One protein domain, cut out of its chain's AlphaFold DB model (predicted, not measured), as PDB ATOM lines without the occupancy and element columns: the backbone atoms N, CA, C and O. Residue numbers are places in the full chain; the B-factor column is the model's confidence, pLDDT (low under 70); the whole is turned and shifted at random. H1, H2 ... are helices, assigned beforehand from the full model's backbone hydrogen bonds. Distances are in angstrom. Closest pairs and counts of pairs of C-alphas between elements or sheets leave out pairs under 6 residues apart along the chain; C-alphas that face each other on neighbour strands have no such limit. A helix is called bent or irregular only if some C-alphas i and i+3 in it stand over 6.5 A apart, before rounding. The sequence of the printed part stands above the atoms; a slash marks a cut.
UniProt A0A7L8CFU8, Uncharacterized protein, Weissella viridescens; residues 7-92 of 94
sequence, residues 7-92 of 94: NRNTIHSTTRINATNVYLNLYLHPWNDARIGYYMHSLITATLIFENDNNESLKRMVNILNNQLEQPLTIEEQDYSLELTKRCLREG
ATOM      1  N   ASN A   7     -30.060 -19.183 107.296       38.00
ATOM      2  CA  ASN A   7     -28.879 -18.582 106.657       38.00
ATOM      3  C   ASN A   7     -29.221 -17.666 105.460       38.00
ATOM      4  O   ASN A   7     -28.427 -16.818 105.063       38.00
ATOM      5  N   ARG A   8     -30.431 -17.782 104.890       37.66
ATOM      6  CA  ARG A   8     -30.874 -16.937 103.760       37.66
ATOM      7  C   ARG A   8     -31.372 -15.549 104.180       37.66
ATOM      8  O   ARG A   8     -31.268 -14.610 103.396       37.66
ATOM      9  N   ASN A   9     -31.866 -15.392 105.409       39.47
ATOM     10  CA  ASN A   9     -32.412 -14.111 105.880       39.47
ATOM     11  C   ASN A   9     -31.336 -13.140 106.384       39.47
ATOM     12  O   ASN A   9     -31.517 -11.922 106.311       39.47
ATOM     13  N   THR A  10     -30.198 -13.657 106.848       35.88
ATOM     14  CA  THR A  10     -29.095 -12.835 107.359       35.88
ATOM     15  C   THR A  10     -28.377 -12.102 106.226       35.88
ATOM     16  O   THR A  10     -28.100 -10.916 106.352       35.88
ATOM     17  N   ILE A  11     -28.175 -12.762 105.078       41.59
ATOM     18  CA  ILE A  11     -27.501 -12.179 103.905       41.59
ATOM     19  C   ILE A  11     -28.353 -11.059 103.279       41.59
ATOM     20  O   ILE A  11     -27.838 -10.002 102.926       41.59
ATOM     21  N   HIS A  12     -29.678 -11.232 103.202       39.78
ATOM     22  CA  HIS A  12     -30.566 -10.206 102.640       39.78
ATOM     23  C   HIS A  12     -30.699  -8.949 103.506       39.78
ATOM     24  O   HIS A  12     -30.879  -7.850 102.974       39.78
ATOM     25  N   SER A  13     -30.610  -9.094 104.827       42.38
ATOM     26  CA  SER A  13     -30.680  -7.960 105.748       42.38
ATOM     27  C   SER A  13     -29.380  -7.154 105.754       42.38
ATOM     28  O   SER A  13     -29.455  -5.929 105.748       42.38
ATOM     29  N   THR A  14     -28.204  -7.787 105.644       38.38
ATOM     30  CA  THR A  14     -26.923  -7.051 105.581       38.38
ATOM     31  C   THR A  14     -26.800  -6.210 104.311       38.38
ATOM     32  O   THR A  14     -26.389  -5.054 104.382       38.38
ATOM     33  N   THR A  15     -27.221  -6.734 103.154       46.38
ATOM     34  CA  THR A  15     -27.183  -5.981 101.887       46.38
ATOM     35  C   THR A  15     -28.157  -4.803 101.891       46.38
ATOM     36  O   THR A  15     -27.806  -3.719 101.427       46.38
ATOM     37  N   ARG A  16     -29.361  -4.973 102.463       41.53
ATOM     38  CA  ARG A  16     -30.321  -3.869 102.636       41.53
ATOM     39  C   ARG A  16     -29.803  -2.803 103.595       41.53
ATOM     40  O   ARG A  16     -29.908  -1.631 103.269       41.53
ATOM     41  N   ILE A  17     -29.213  -3.193 104.726       46.88
ATOM     42  CA  ILE A  17     -28.622  -2.252 105.690       46.88
ATOM     43  C   ILE A  17     -27.468  -1.474 105.042       46.88
ATOM     44  O   ILE A  17     -27.381  -0.262 105.221       46.88
ATOM     45  N   ASN A  18     -26.639  -2.125 104.221       53.09
ATOM     46  CA  ASN A  18     -25.568  -1.454 103.481       53.09
ATOM     47  C   ASN A  18     -26.102  -0.483 102.423       53.09
ATOM     48  O   ASN A  18     -25.620   0.642 102.351       53.09
ATOM     49  N   ALA A  19     -27.119  -0.870 101.648       49.34
ATOM     50  CA  ALA A  19     -27.749   0.023 100.676       49.34
ATOM     51  C   ALA A  19     -28.414   1.223 101.370       49.34
ATOM     52  O   ALA A  19     -28.211   2.363 100.969       49.34
ATOM     53  N   THR A  20     -29.154   0.995 102.457       55.28
ATOM     54  CA  THR A  20     -29.776   2.068 103.242       55.28
ATOM     55  C   THR A  20     -28.731   3.006 103.847       55.28
ATOM     56  O   THR A  20     -28.923   4.213 103.770       55.28
ATOM     57  N   ASN A  21     -27.606   2.493 104.360       57.81
ATOM     58  CA  ASN A  21     -26.490   3.317 104.844       57.81
ATOM     59  C   ASN A  21     -25.828   4.132 103.729       57.81
ATOM     60  O   ASN A  21     -25.471   5.281 103.950       57.81
ATOM     61  N   VAL A  22     -25.693   3.562 102.533       59.06
ATOM     62  CA  VAL A  22     -25.197   4.250 101.335       59.06
ATOM     63  C   VAL A  22     -26.084   5.449 100.979       59.06
ATOM     64  O   VAL A  22     -25.579   6.557 100.808       59.06
ATOM     65  N   TYR A  23     -27.406   5.255 100.942       55.94
ATOM     66  CA  TYR A  23     -28.351   6.335 100.643       55.94
ATOM     67  C   TYR A  23     -28.454   7.359 101.784       55.94
ATOM     68  O   TYR A  23     -28.506   8.553 101.517       55.94
ATOM     69  N   LEU A  24     -28.419   6.933 103.052       58.25
ATOM     70  CA  LEU A  24     -28.383   7.847 104.204       58.25
ATOM     71  C   LEU A  24     -27.114   8.704 104.218       58.25
ATOM     72  O   LEU A  24     -27.182   9.890 104.521       58.25
ATOM     73  N   ASN A  25     -25.967   8.129 103.858       58.59
ATOM     74  CA  ASN A  25     -24.698   8.849 103.780       58.59
ATOM     75  C   ASN A  25     -24.705   9.900 102.656       58.59
ATOM     76  O   ASN A  25     -24.100  10.959 102.793       58.59
ATOM     77  N   LEU A  26     -25.425   9.639 101.561       58.25
ATOM     78  CA  LEU A  26     -25.662  10.636 100.517       58.25
ATOM     79  C   LEU A  26     -26.559  11.788 100.963       58.25
ATOM     80  O   LEU A  26     -26.409  12.838 100.369       58.25
ATOM     81  N   TYR A  27     -27.463  11.565 101.927       54.53
ATOM     82  CA  TYR A  27     -28.443  12.532 102.458       54.53
ATOM     83  C   TYR A  27     -27.950  13.355 103.656       54.53
ATOM     84  O   TYR A  27     -28.583  14.337 104.038       54.53
ATOM     85  N   LEU A  28     -26.905  12.888 104.340       54.50
ATOM     86  CA  LEU A  28     -26.343  13.549 105.523       54.50
ATOM     87  C   LEU A  28     -25.085  14.357 105.190       54.50
ATOM     88  O   LEU A  28     -24.670  15.213 105.973       54.50
ATOM     89  N   HIS A  29     -24.468  14.076 104.042       57.81
ATOM     90  CA  HIS A  29     -23.209  14.668 103.618       57.81
ATOM     91  C   HIS A  29     -23.333  15.157 102.168       57.81
ATOM     92  O   HIS A  29     -22.907  14.468 101.245       57.81
ATOM     93  N   PRO A  30     -23.836  16.379 101.945       49.38
ATOM     94  CA  PRO A  30     -24.040  16.925 100.601       49.38
ATOM     95  C   PRO A  30     -22.764  16.992  99.735       49.38
ATOM     96  O   PRO A  30     -22.830  17.035  98.511       49.38
ATOM     97  N   TRP A  31     -21.590  16.962 100.371       54.28
ATOM     98  CA  TRP A  31     -20.261  16.980  99.748       54.28
ATOM     99  C   TRP A  31     -19.657  15.581  99.583       54.28
ATOM    100  O   TRP A  31     -18.447  15.454  99.449       54.28
ATOM    101  N   ASN A  32     -20.464  14.522  99.686       63.72
ATOM    102  CA  ASN A  32     -19.961  13.156  99.689       63.72
ATOM    103  C   ASN A  32     -19.254  12.845  98.362       63.72
ATOM    104  O   ASN A  32     -19.900  12.655  97.328       63.72
ATOM    105  N   ASP A  33     -17.925  12.753  98.419       64.75
ATOM    106  CA  ASP A  33     -17.044  12.432  97.291       64.75
ATOM    107  C   ASP A  33     -17.442  11.117  96.589       64.75
ATOM    108  O   ASP A  33     -17.099  10.879  95.430       64.75
ATOM    109  N   ALA A  34     -18.223  10.260  97.259       71.88
ATOM    110  CA  ALA A  34     -18.738   9.017  96.705       71.88
ATOM    111  C   ALA A  34     -19.955   9.182  95.770       71.88
ATOM    112  O   ALA A  34     -20.353   8.194  95.149       71.88
ATOM    113  N   ARG A  35     -20.540  10.388  95.611       80.19
ATOM    114  CA  ARG A  35     -21.726  10.618  94.748       80.19
ATOM    115  C   ARG A  35     -21.522  10.147  93.309       80.19
ATOM    116  O   ARG A  35     -22.403   9.511  92.732       80.19
ATOM    117  N   ILE A  36     -20.322  10.374  92.772       81.31
ATOM    118  CA  ILE A  36     -19.917   9.902  91.444       81.31
ATOM    119  C   ILE A  36     -19.945   8.371  91.405       81.31
ATOM    120  O   ILE A  36     -20.509   7.793  90.483       81.31
ATOM    121  N   GLY A  37     -19.416   7.702  92.433       79.94
ATOM    122  CA  GLY A  37     -19.424   6.240  92.531       79.94
ATOM    123  C   GLY A  37     -20.836   5.647  92.591       79.94
ATOM    124  O   GLY A  37     -21.117   4.654  91.919       79.94
ATOM    125  N   TYR A  38     -21.755   6.274  93.330       79.44
ATOM    126  CA  TYR A  38     -23.151   5.827  93.387       79.44
ATOM    127  C   TYR A  38     -23.883   5.996  92.055       79.44
ATOM    128  O   TYR A  38     -24.651   5.117  91.648       79.44
ATOM    129  N   TYR A  39     -23.607   7.084  91.343       83.50
ATOM    130  CA  TYR A  39     -24.135   7.285  90.002       83.50
ATOM    131  C   TYR A  39     -23.522   6.319  88.977       83.50
ATOM    132  O   TYR A  39     -24.248   5.774  88.150       83.50
ATOM    133  N   MET A  40     -22.230   5.992  89.076       83.62
ATOM    134  CA  MET A  40     -21.608   4.947  88.251       83.62
ATOM    135  C   MET A  40     -22.248   3.572  88.481       83.62
ATOM    136  O   MET A  40     -22.580   2.873  87.525       83.62
ATOM    137  N   HIS A  41     -22.484   3.184  89.738       81.31
ATOM    138  CA  HIS A  41     -23.173   1.929  90.059       81.31
ATOM    139  C   HIS A  41     -24.595   1.897  89.473       81.31
ATOM    140  O   HIS A  41     -25.060   0.883  88.945       81.31
ATOM    141  N   SER A  42     -25.278   3.037  89.539       79.38
ATOM    142  CA  SER A  42     -26.603   3.254  88.961       79.38
ATOM    143  C   SER A  42     -26.597   3.119  87.433       79.38
ATOM    144  O   SER A  42     -27.451   2.424  86.883       79.38
ATOM    145  N   LEU A  43     -25.600   3.700  86.756       82.06
ATOM    146  CA  LEU A  43     -25.361   3.552  85.317       82.06
ATOM    147  C   LEU A  43     -25.184   2.083  84.922       82.06
ATOM    148  O   LEU A  43     -25.878   1.610  84.026       82.06
ATOM    149  N   ILE A  44     -24.319   1.347  85.626       82.25
ATOM    150  CA  ILE A  44     -24.069  -0.080  85.366       82.25
ATOM    151  C   ILE A  44     -25.357  -0.888  85.534       82.25
ATOM    152  O   ILE A  44     -25.737  -1.664  84.658       82.25
ATOM    153  N   THR A  45     -26.079  -0.656  86.632       79.69
ATOM    154  CA  THR A  45     -27.360  -1.322  86.904       79.69
ATOM    155  C   THR A  45     -28.368  -1.053  85.787       79.69
ATOM    156  O   THR A  45     -29.028  -1.973  85.308       79.69
ATOM    157  N   ALA A  46     -28.461   0.195  85.323       79.75
ATOM    158  CA  ALA A  46     -29.362   0.568  84.243       79.75
ATOM    159  C   ALA A  46     -28.967  -0.099  82.912       79.75
ATOM    160  O   ALA A  46     -29.848  -0.583  82.205       79.75
ATOM    161  N   THR A  47     -27.670  -0.202  82.601       78.38
ATOM    162  CA  THR A  47     -27.188  -0.905  81.397       78.38
ATOM    163  C   THR A  47     -27.418  -2.416  81.431       78.38
ATOM    164  O   THR A  47     -27.657  -3.005  80.384       78.38
ATOM    165  N   LEU A  48     -27.390  -3.042  82.613       79.38
ATOM    166  CA  LEU A  48     -27.701  -4.469  82.770       79.38
ATOM    167  C   LEU A  48     -29.201  -4.756  82.623       79.38
ATOM    168  O   LEU A  48     -29.584  -5.824  82.164       79.38
ATOM    169  N   ILE A  49     -30.056  -3.818  83.036       78.00
ATOM    170  CA  ILE A  49     -31.516  -3.965  82.942       78.00
ATOM    171  C   ILE A  49     -32.011  -3.668  81.523       78.00
ATOM    172  O   ILE A  49     -32.929  -4.324  81.035       78.00
ATOM    173  N   PHE A  50     -31.413  -2.676  80.867       75.69
ATOM    174  CA  PHE A  50     -31.742  -2.272  79.507       75.69
ATOM    175  C   PHE A  50     -30.566  -2.608  78.590       75.69
ATOM    176  O   PHE A  50     -29.814  -1.719  78.190       75.69
ATOM    177  N   GLU A  51     -30.396  -3.894  78.278       65.19
ATOM    178  CA  GLU A  51     -29.414  -4.355  77.293       65.19
ATOM    179  C   GLU A  51     -29.647  -3.630  75.952       65.19
ATOM    180  O   GLU A  51     -30.618  -3.927  75.268       65.19
ATOM    181  N   ASN A  52     -28.791  -2.644  75.640       61.47
ATOM    182  CA  ASN A  52     -28.569  -1.842  74.413       61.47
ATOM    183  C   ASN A  52     -29.738  -1.330  73.530       61.47
ATOM    184  O   ASN A  52     -29.548  -0.334  72.835       61.47
ATOM    185  N   ASP A  53     -30.932  -1.913  73.548       64.44
ATOM    186  CA  ASP A  53     -32.008  -1.624  72.590       64.44
ATOM    187  C   ASP A  53     -32.993  -0.547  73.068       64.44
ATOM    188  O   ASP A  53     -33.833  -0.076  72.301       64.44
ATOM    189  N   ASN A  54     -32.900  -0.105  74.327       75.62
ATOM    190  CA  ASN A  54     -33.856   0.841  74.909       75.62
ATOM    191  C   ASN A  54     -33.182   2.071  75.530       75.62
ATOM    192  O   ASN A  54     -33.284   2.336  76.732       75.62
ATOM    193  N   ASN A  55     -32.509   2.847  74.674       77.75
ATOM    194  CA  ASN A  55     -31.801   4.077  75.050       77.75
ATOM    195  C   ASN A  55     -32.674   5.083  75.816       77.75
ATOM    196  O   ASN A  55     -32.190   5.740  76.735       77.75
ATOM    197  N   GLU A  56     -33.960   5.211  75.481       81.12
ATOM    198  CA  GLU A  56     -34.858   6.135  76.184       81.12
ATOM    199  C   GLU A  56     -35.205   5.654  77.601       81.12
ATOM    200  O   GLU A  56     -35.230   6.458  78.536       81.12
ATOM    201  N   SER A  57     -35.394   4.345  77.809       76.12
ATOM    202  CA  SER A  57     -35.604   3.805  79.163       76.12
ATOM    203  C   SER A  57     -34.334   3.867  80.004       76.12
ATOM    204  O   SER A  57     -34.411   4.205  81.187       76.12
ATOM    205  N   LEU A  58     -33.169   3.652  79.385       80.88
ATOM    206  CA  LEU A  58     -31.867   3.852  80.018       80.88
ATOM    207  C   LEU A  58     -31.710   5.299  80.508       80.88
ATOM    208  O   LEU A  58     -31.489   5.517  81.698       80.88
ATOM    209  N   LYS A  59     -31.904   6.294  79.627       81.50
ATOM    210  CA  LYS A  59     -31.847   7.723  79.989       81.50
ATOM    211  C   LYS A  59     -32.821   8.066  81.112       81.50
ATOM    212  O   LYS A  59     -32.456   8.769  82.052       81.50
ATOM    213  N   ARG A  60     -34.058   7.563  81.039       82.56
ATOM    214  CA  ARG A  60     -35.075   7.811  82.067       82.56
ATOM    215  C   ARG A  60     -34.656   7.245  83.422       82.56
ATOM    216  O   ARG A  60     -34.805   7.935  84.426       82.56
ATOM    217  N   MET A  61     -34.122   6.026  83.454       81.06
ATOM    218  CA  MET A  61     -33.656   5.394  84.689       81.06
ATOM    219  C   MET A  61     -32.450   6.127  85.278       81.06
ATOM    220  O   MET A  61     -32.453   6.444  86.462       81.06
ATOM    221  N   VAL A  62     -31.463   6.464  84.448       83.00
ATOM    222  CA  VAL A  62     -30.287   7.240  84.861       83.00
ATOM    223  C   VAL A  62     -30.698   8.598  85.441       83.00
ATOM    224  O   VAL A  62     -30.191   9.000  86.486       83.00
ATOM    225  N   ASN A  63     -31.671   9.277  84.827       85.12
ATOM    226  CA  ASN A  63     -32.191  10.546  85.335       85.12
ATOM    227  C   ASN A  63     -32.919  10.379  86.683       85.12
ATOM    228  O   ASN A  63     -32.712  11.168  87.600       85.12
ATOM    229  N   ILE A  64     -33.735   9.329  86.845       82.94
ATOM    230  CA  ILE A  64     -34.368   9.013  88.139       82.94
ATOM    231  C   ILE A  64     -33.303   8.806  89.223       82.94
ATOM    232  O   ILE A  64     -33.441   9.361  90.309       82.94
ATOM    233  N   LEU A  65     -32.237   8.061  88.922       83.12
ATOM    234  CA  LEU A  65     -31.161   7.767  89.870       83.12
ATOM    235  C   LEU A  65     -30.349   9.024  90.223       83.12
ATOM    236  O   LEU A  65     -30.017   9.214  91.389       83.12
ATOM    237  N   ASN A  66     -30.104   9.926  89.264       85.50
ATOM    238  CA  ASN A  66     -29.468  11.220  89.543       85.50
ATOM    239  C   ASN A  66     -30.305  12.086  90.492       85.50
ATOM    240  O   ASN A  66     -29.779  12.680  91.425       85.50
ATOM    241  N   ASN A  67     -31.621  12.136  90.268       84.94
ATOM    242  CA  ASN A  67     -32.541  12.942  91.076       84.94
ATOM    243  C   ASN A  67     -32.766  12.375  92.487       84.94
ATOM    244  O   ASN A  67     -33.356  13.050  93.325       84.94
ATOM    245  N   GLN A  68     -32.333  11.138  92.748       79.88
ATOM    246  CA  GLN A  68     -32.332  10.541  94.086       79.88
ATOM    247  C   GLN A  68     -31.088  10.904  94.905       79.88
ATOM    248  O   GLN A  68     -31.067  10.647  96.108       79.88
ATOM    249  N   LEU A  69     -30.056  11.481  94.282       78.38
ATOM    250  CA  LEU A  69     -28.920  12.034  95.011       78.38
ATOM    251  C   LEU A  69     -29.368  13.301  95.751       78.38
ATOM    252  O   LEU A  69     -30.105  14.110  95.192       78.38
ATOM    253  N   GLU A  70     -28.894  13.503  96.985       75.81
ATOM    254  CA  GLU A  70     -29.166  14.738  97.745       75.81
ATOM    255  C   GLU A  70     -28.705  15.977  96.964       75.81
ATOM    256  O   GLU A  70     -29.386  17.002  96.932       75.81
ATOM    257  N   GLN A  71     -27.570  15.842  96.274       80.12
ATOM    258  CA  GLN A  71     -27.095  16.780  95.270       80.12
ATOM    259  C   GLN A  71     -26.969  16.061  93.924       80.12
ATOM    260  O   GLN A  71     -26.029  15.278  93.746       80.12
ATOM    261  N   PRO A  72     -27.895  16.303  92.979       86.50
ATOM    262  CA  PRO A  72     -27.774  15.795  91.621       86.50
ATOM    263  C   PRO A  72     -26.455  16.234  90.985       86.50
ATOM    264  O   PRO A  72     -26.014  17.370  91.170       86.50
ATOM    265  N   LEU A  73     -25.845  15.341  90.209       87.12
ATOM    266  CA  LEU A  73     -24.603  15.634  89.500       87.12
ATOM    267  C   LEU A  73     -24.840  16.679  88.409       87.12
ATOM    268  O   LEU A  73     -25.858  16.634  87.703       87.12
ATOM    269  N   THR A  74     -23.873  17.575  88.219       89.81
ATOM    270  CA  THR A  74     -23.855  18.472  87.055       89.81
ATOM    271  C   THR A  74     -23.653  17.673  85.763       89.81
ATOM    272  O   THR A  74     -23.289  16.497  85.791       89.81
ATOM    273  N   ILE A  75     -23.880  18.299  84.605       88.88
ATOM    274  CA  ILE A  75     -23.643  17.647  83.303       88.88
ATOM    275  C   ILE A  75     -22.177  17.203  83.181       88.88
ATOM    276  O   ILE A  75     -21.904  16.078  82.778       88.88
ATOM    277  N   GLU A  76     -21.242  18.048  83.614       90.56
ATOM    278  CA  GLU A  76     -19.802  17.768  83.571       90.56
ATOM    279  C   GLU A  76     -19.429  16.554  84.432       90.56
ATOM    280  O   GLU A  76     -18.630  15.709  84.028       90.56
ATOM    281  N   GLU A  77     -20.034  16.427  85.613       88.25
ATOM    282  CA  GLU A  77     -19.795  15.287  86.496       88.25
ATOM    283  C   GLU A  77     -20.445  13.999  85.978       88.25
ATOM    284  O   GLU A  77     -19.882  12.912  86.139       88.25
ATOM    285  N   GLN A  78     -21.607  14.106  85.328       88.19
ATOM    286  CA  GLN A  78     -22.244  12.978  84.650       88.19
ATOM    287  C   GLN A  78     -21.358  12.474  83.504       88.19
ATOM    288  O   GLN A  78     -21.076  11.276  83.442       88.19
ATOM    289  N   ASP A  79     -20.835  13.370  82.668       88.38
ATOM    290  CA  ASP A  79     -19.908  13.019  81.589       88.38
ATOM    291  C   ASP A  79     -18.623  12.381  82.137       88.38
ATOM    292  O   ASP A  79     -18.191  11.327  81.659       88.38
ATOM    293  N   TYR A  80     -18.053  12.951  83.204       89.00
ATOM    294  CA  TYR A  80     -16.898  12.377  83.892       89.00
ATOM    295  C   TYR A  80     -17.176  10.958  84.410       89.00
ATOM    296  O   TYR A  80     -16.384  10.039  84.186       89.00
ATOM    297  N   SER A  81     -18.318  10.748  85.068       87.31
ATOM    298  CA  SER A  81     -18.705   9.440  85.606       87.31
ATOM    299  C   SER A  81     -18.927   8.389  84.510       87.31
ATOM    300  O   SER A  81     -18.568   7.218  84.680       87.31
ATOM    301  N   LEU A  82     -19.460   8.802  83.356       87.62
ATOM    302  CA  LEU A  82     -19.665   7.942  82.199       87.62
ATOM    303  C   LEU A  82     -18.325   7.506  81.600       87.62
ATOM    304  O   LEU A  82     -18.130   6.317  81.332       87.62
ATOM    305  N   GLU A  83     -17.386   8.435  81.422       88.81
ATOM    306  CA  GLU A  83     -16.042   8.115  80.932       88.81
ATOM    307  C   GLU A  83     -15.273   7.221  81.909       88.81
ATOM    308  O   GLU A  83     -14.638   6.248  81.489       88.81
ATOM    309  N   LEU A  84     -15.397   7.470  83.215       85.88
ATOM    310  CA  LEU A  84     -14.806   6.611  84.236       85.88
ATOM    311  C   LEU A  84     -15.404   5.194  84.197       85.88
ATOM    312  O   LEU A  84     -14.662   4.216  84.238       85.88
ATOM    313  N   THR A  85     -16.722   5.067  84.017       84.62
ATOM    314  CA  THR A  85     -17.406   3.765  83.886       84.62
ATOM    315  C   THR A  85     -16.926   3.007  82.652       84.62
ATOM    316  O   THR A  85     -16.547   1.838  82.748       84.62
ATOM    317  N   LYS A  86     -16.862   3.675  81.492       84.31
ATOM    318  CA  LYS A  86     -16.323   3.095  80.250       84.31
ATOM    319  C   LYS A  86     -14.879   2.632  80.428       84.31
ATOM    320  O   LYS A  86     -14.512   1.578  79.911       84.31
ATOM    321  N   ARG A  87     -14.053   3.406  81.134       85.44
ATOM    322  CA  ARG A  87     -12.665   3.039  81.427       85.44
ATOM    323  C   ARG A  87     -12.591   1.797  82.318       85.44
ATOM    324  O   ARG A  87     -11.874   0.866  81.967       85.44
ATOM    325  N   CYS A  88     -13.362   1.742  83.404       80.44
ATOM    326  CA  CYS A  88     -13.407   0.576  84.291       80.44
ATOM    327  C   CYS A  88     -13.877  -0.697  83.567       80.44
ATOM    328  O   CYS A  88     -13.296  -1.759  83.787       80.44
ATOM    329  N   LEU A  89     -14.858  -0.584  82.657       80.69
ATOM    330  CA  LEU A  89     -15.284  -1.683  81.775       80.69
ATOM    331  C   LEU A  89     -14.123  -2.201  80.916       80.69
ATOM    332  O   LEU A  89     -13.882  -3.403  80.870       80.69
ATOM    333  N   ARG A  90     -13.379  -1.301  80.257       82.62
ATOM    334  CA  ARG A  90     -12.233  -1.676  79.404       82.62
ATOM    335  C   ARG A  90     -11.095  -2.319  80.196       82.62
ATOM    336  O   ARG A  90     -10.411  -3.187  79.667       82.62
ATOM    337  N   GLU A  91     -10.883  -1.884  81.436       87.44
ATOM    338  CA  GLU A  91      -9.843  -2.415  82.326       87.44
ATOM    339  C   GLU A  91     -10.259  -3.725  83.030       87.44
ATOM    340  O   GLU A  91      -9.428  -4.327  83.706       87.44
ATOM    341  N   GLY A  92     -11.516  -4.175  82.899       78.00
ATOM    342  CA  GLY A  92     -12.022  -5.378  83.575       78.00
ATOM    343  C   GLY A  92     -12.112  -5.235  85.100       78.00
ATOM    344  O   GLY A  92     -11.889  -6.203  85.822       78.00
TER     345      GLY A  92
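This is residues 7 to 92 of the 94 residues of an uncharacterized protein of Weissella viridescens (UniProt A0A7L8CFU8). A long helix, H1, and the shorter H2 make a V, meeting near the end of H1 and the start of H2, and residues 7 to 21 of H1 stick out free from the rest. In the body H2 packs on both H3 and H4: H2 and H3 form a helical hairpin, while H4 crosses H2 steeply and stays apart from H3. The printed part has 86 residues with four named helices in the order H1, H2, H3, H4 and no named strand, and the class is all helix. The whole is only just compact, close to loose, with a radius of gyration of the C-alphas of 14.2 A and spans of 37 by 30 by 27 A.

H1, residues 7 to 28, touches no helix. It is close to but not clearly touching H2, residues 35 to 49; their closest C-alphas, those of Leu 26 and Arg 35, are 7.0 A apart. The lines of H1 and H2 stand at a steep tilt of 49 degrees, opposite ways. H2 touches H3, residues 55 to 67, with the closest C-alphas, those of Ala 46 and Leu 58, 5.9 A apart. This hairpin has a shallow tilt of 30 degrees, opposite ways. H2 also touches H4, residues 75 to 91; their closest C-alphas, those of Met 40 and Ser 81, are 6.0 A apart. H2 and H4 run the same way at a steep tilt of 63 degrees. H1 is apart from H3 and from H4, and H3 is apart from H4. In H2, H3 and H4 every O i to N i+4 pair is within hydrogen-bond range; in H1 16 of 18 are.

H1 begins at C-alpha 7, at (-28.879, -18.582, 106.657), and ends at C-alpha 28, at (-26.343, 13.549, 105.523), 32.3 A from first to last C-alpha. H4, residues 75 to 91, measures 24.4 A and ends at C-alpha 91, at (-9.843, -2.415, 82.326). H2, residues 35 to 49, measures 21.2 A, and H3, residues 55 to 67, measures 18.3 A. No helix is bent or irregular.

The two C-alphas farthest apart are those of Asn 7 and Glu 76, at 44.0 A. Without residues 7 to 21 the body has 71 residues and spans 36 by 26 by 21 A. The printed part has no cut. The link from H2 to H3 is tight, those from H1 to H2 and from H3 to H4 are short, and no link is long. The mean pLDDT of the printed part is 71.7; residues 7 to 33 and 51 to 53 are under 70, and the mean for H1 is 48.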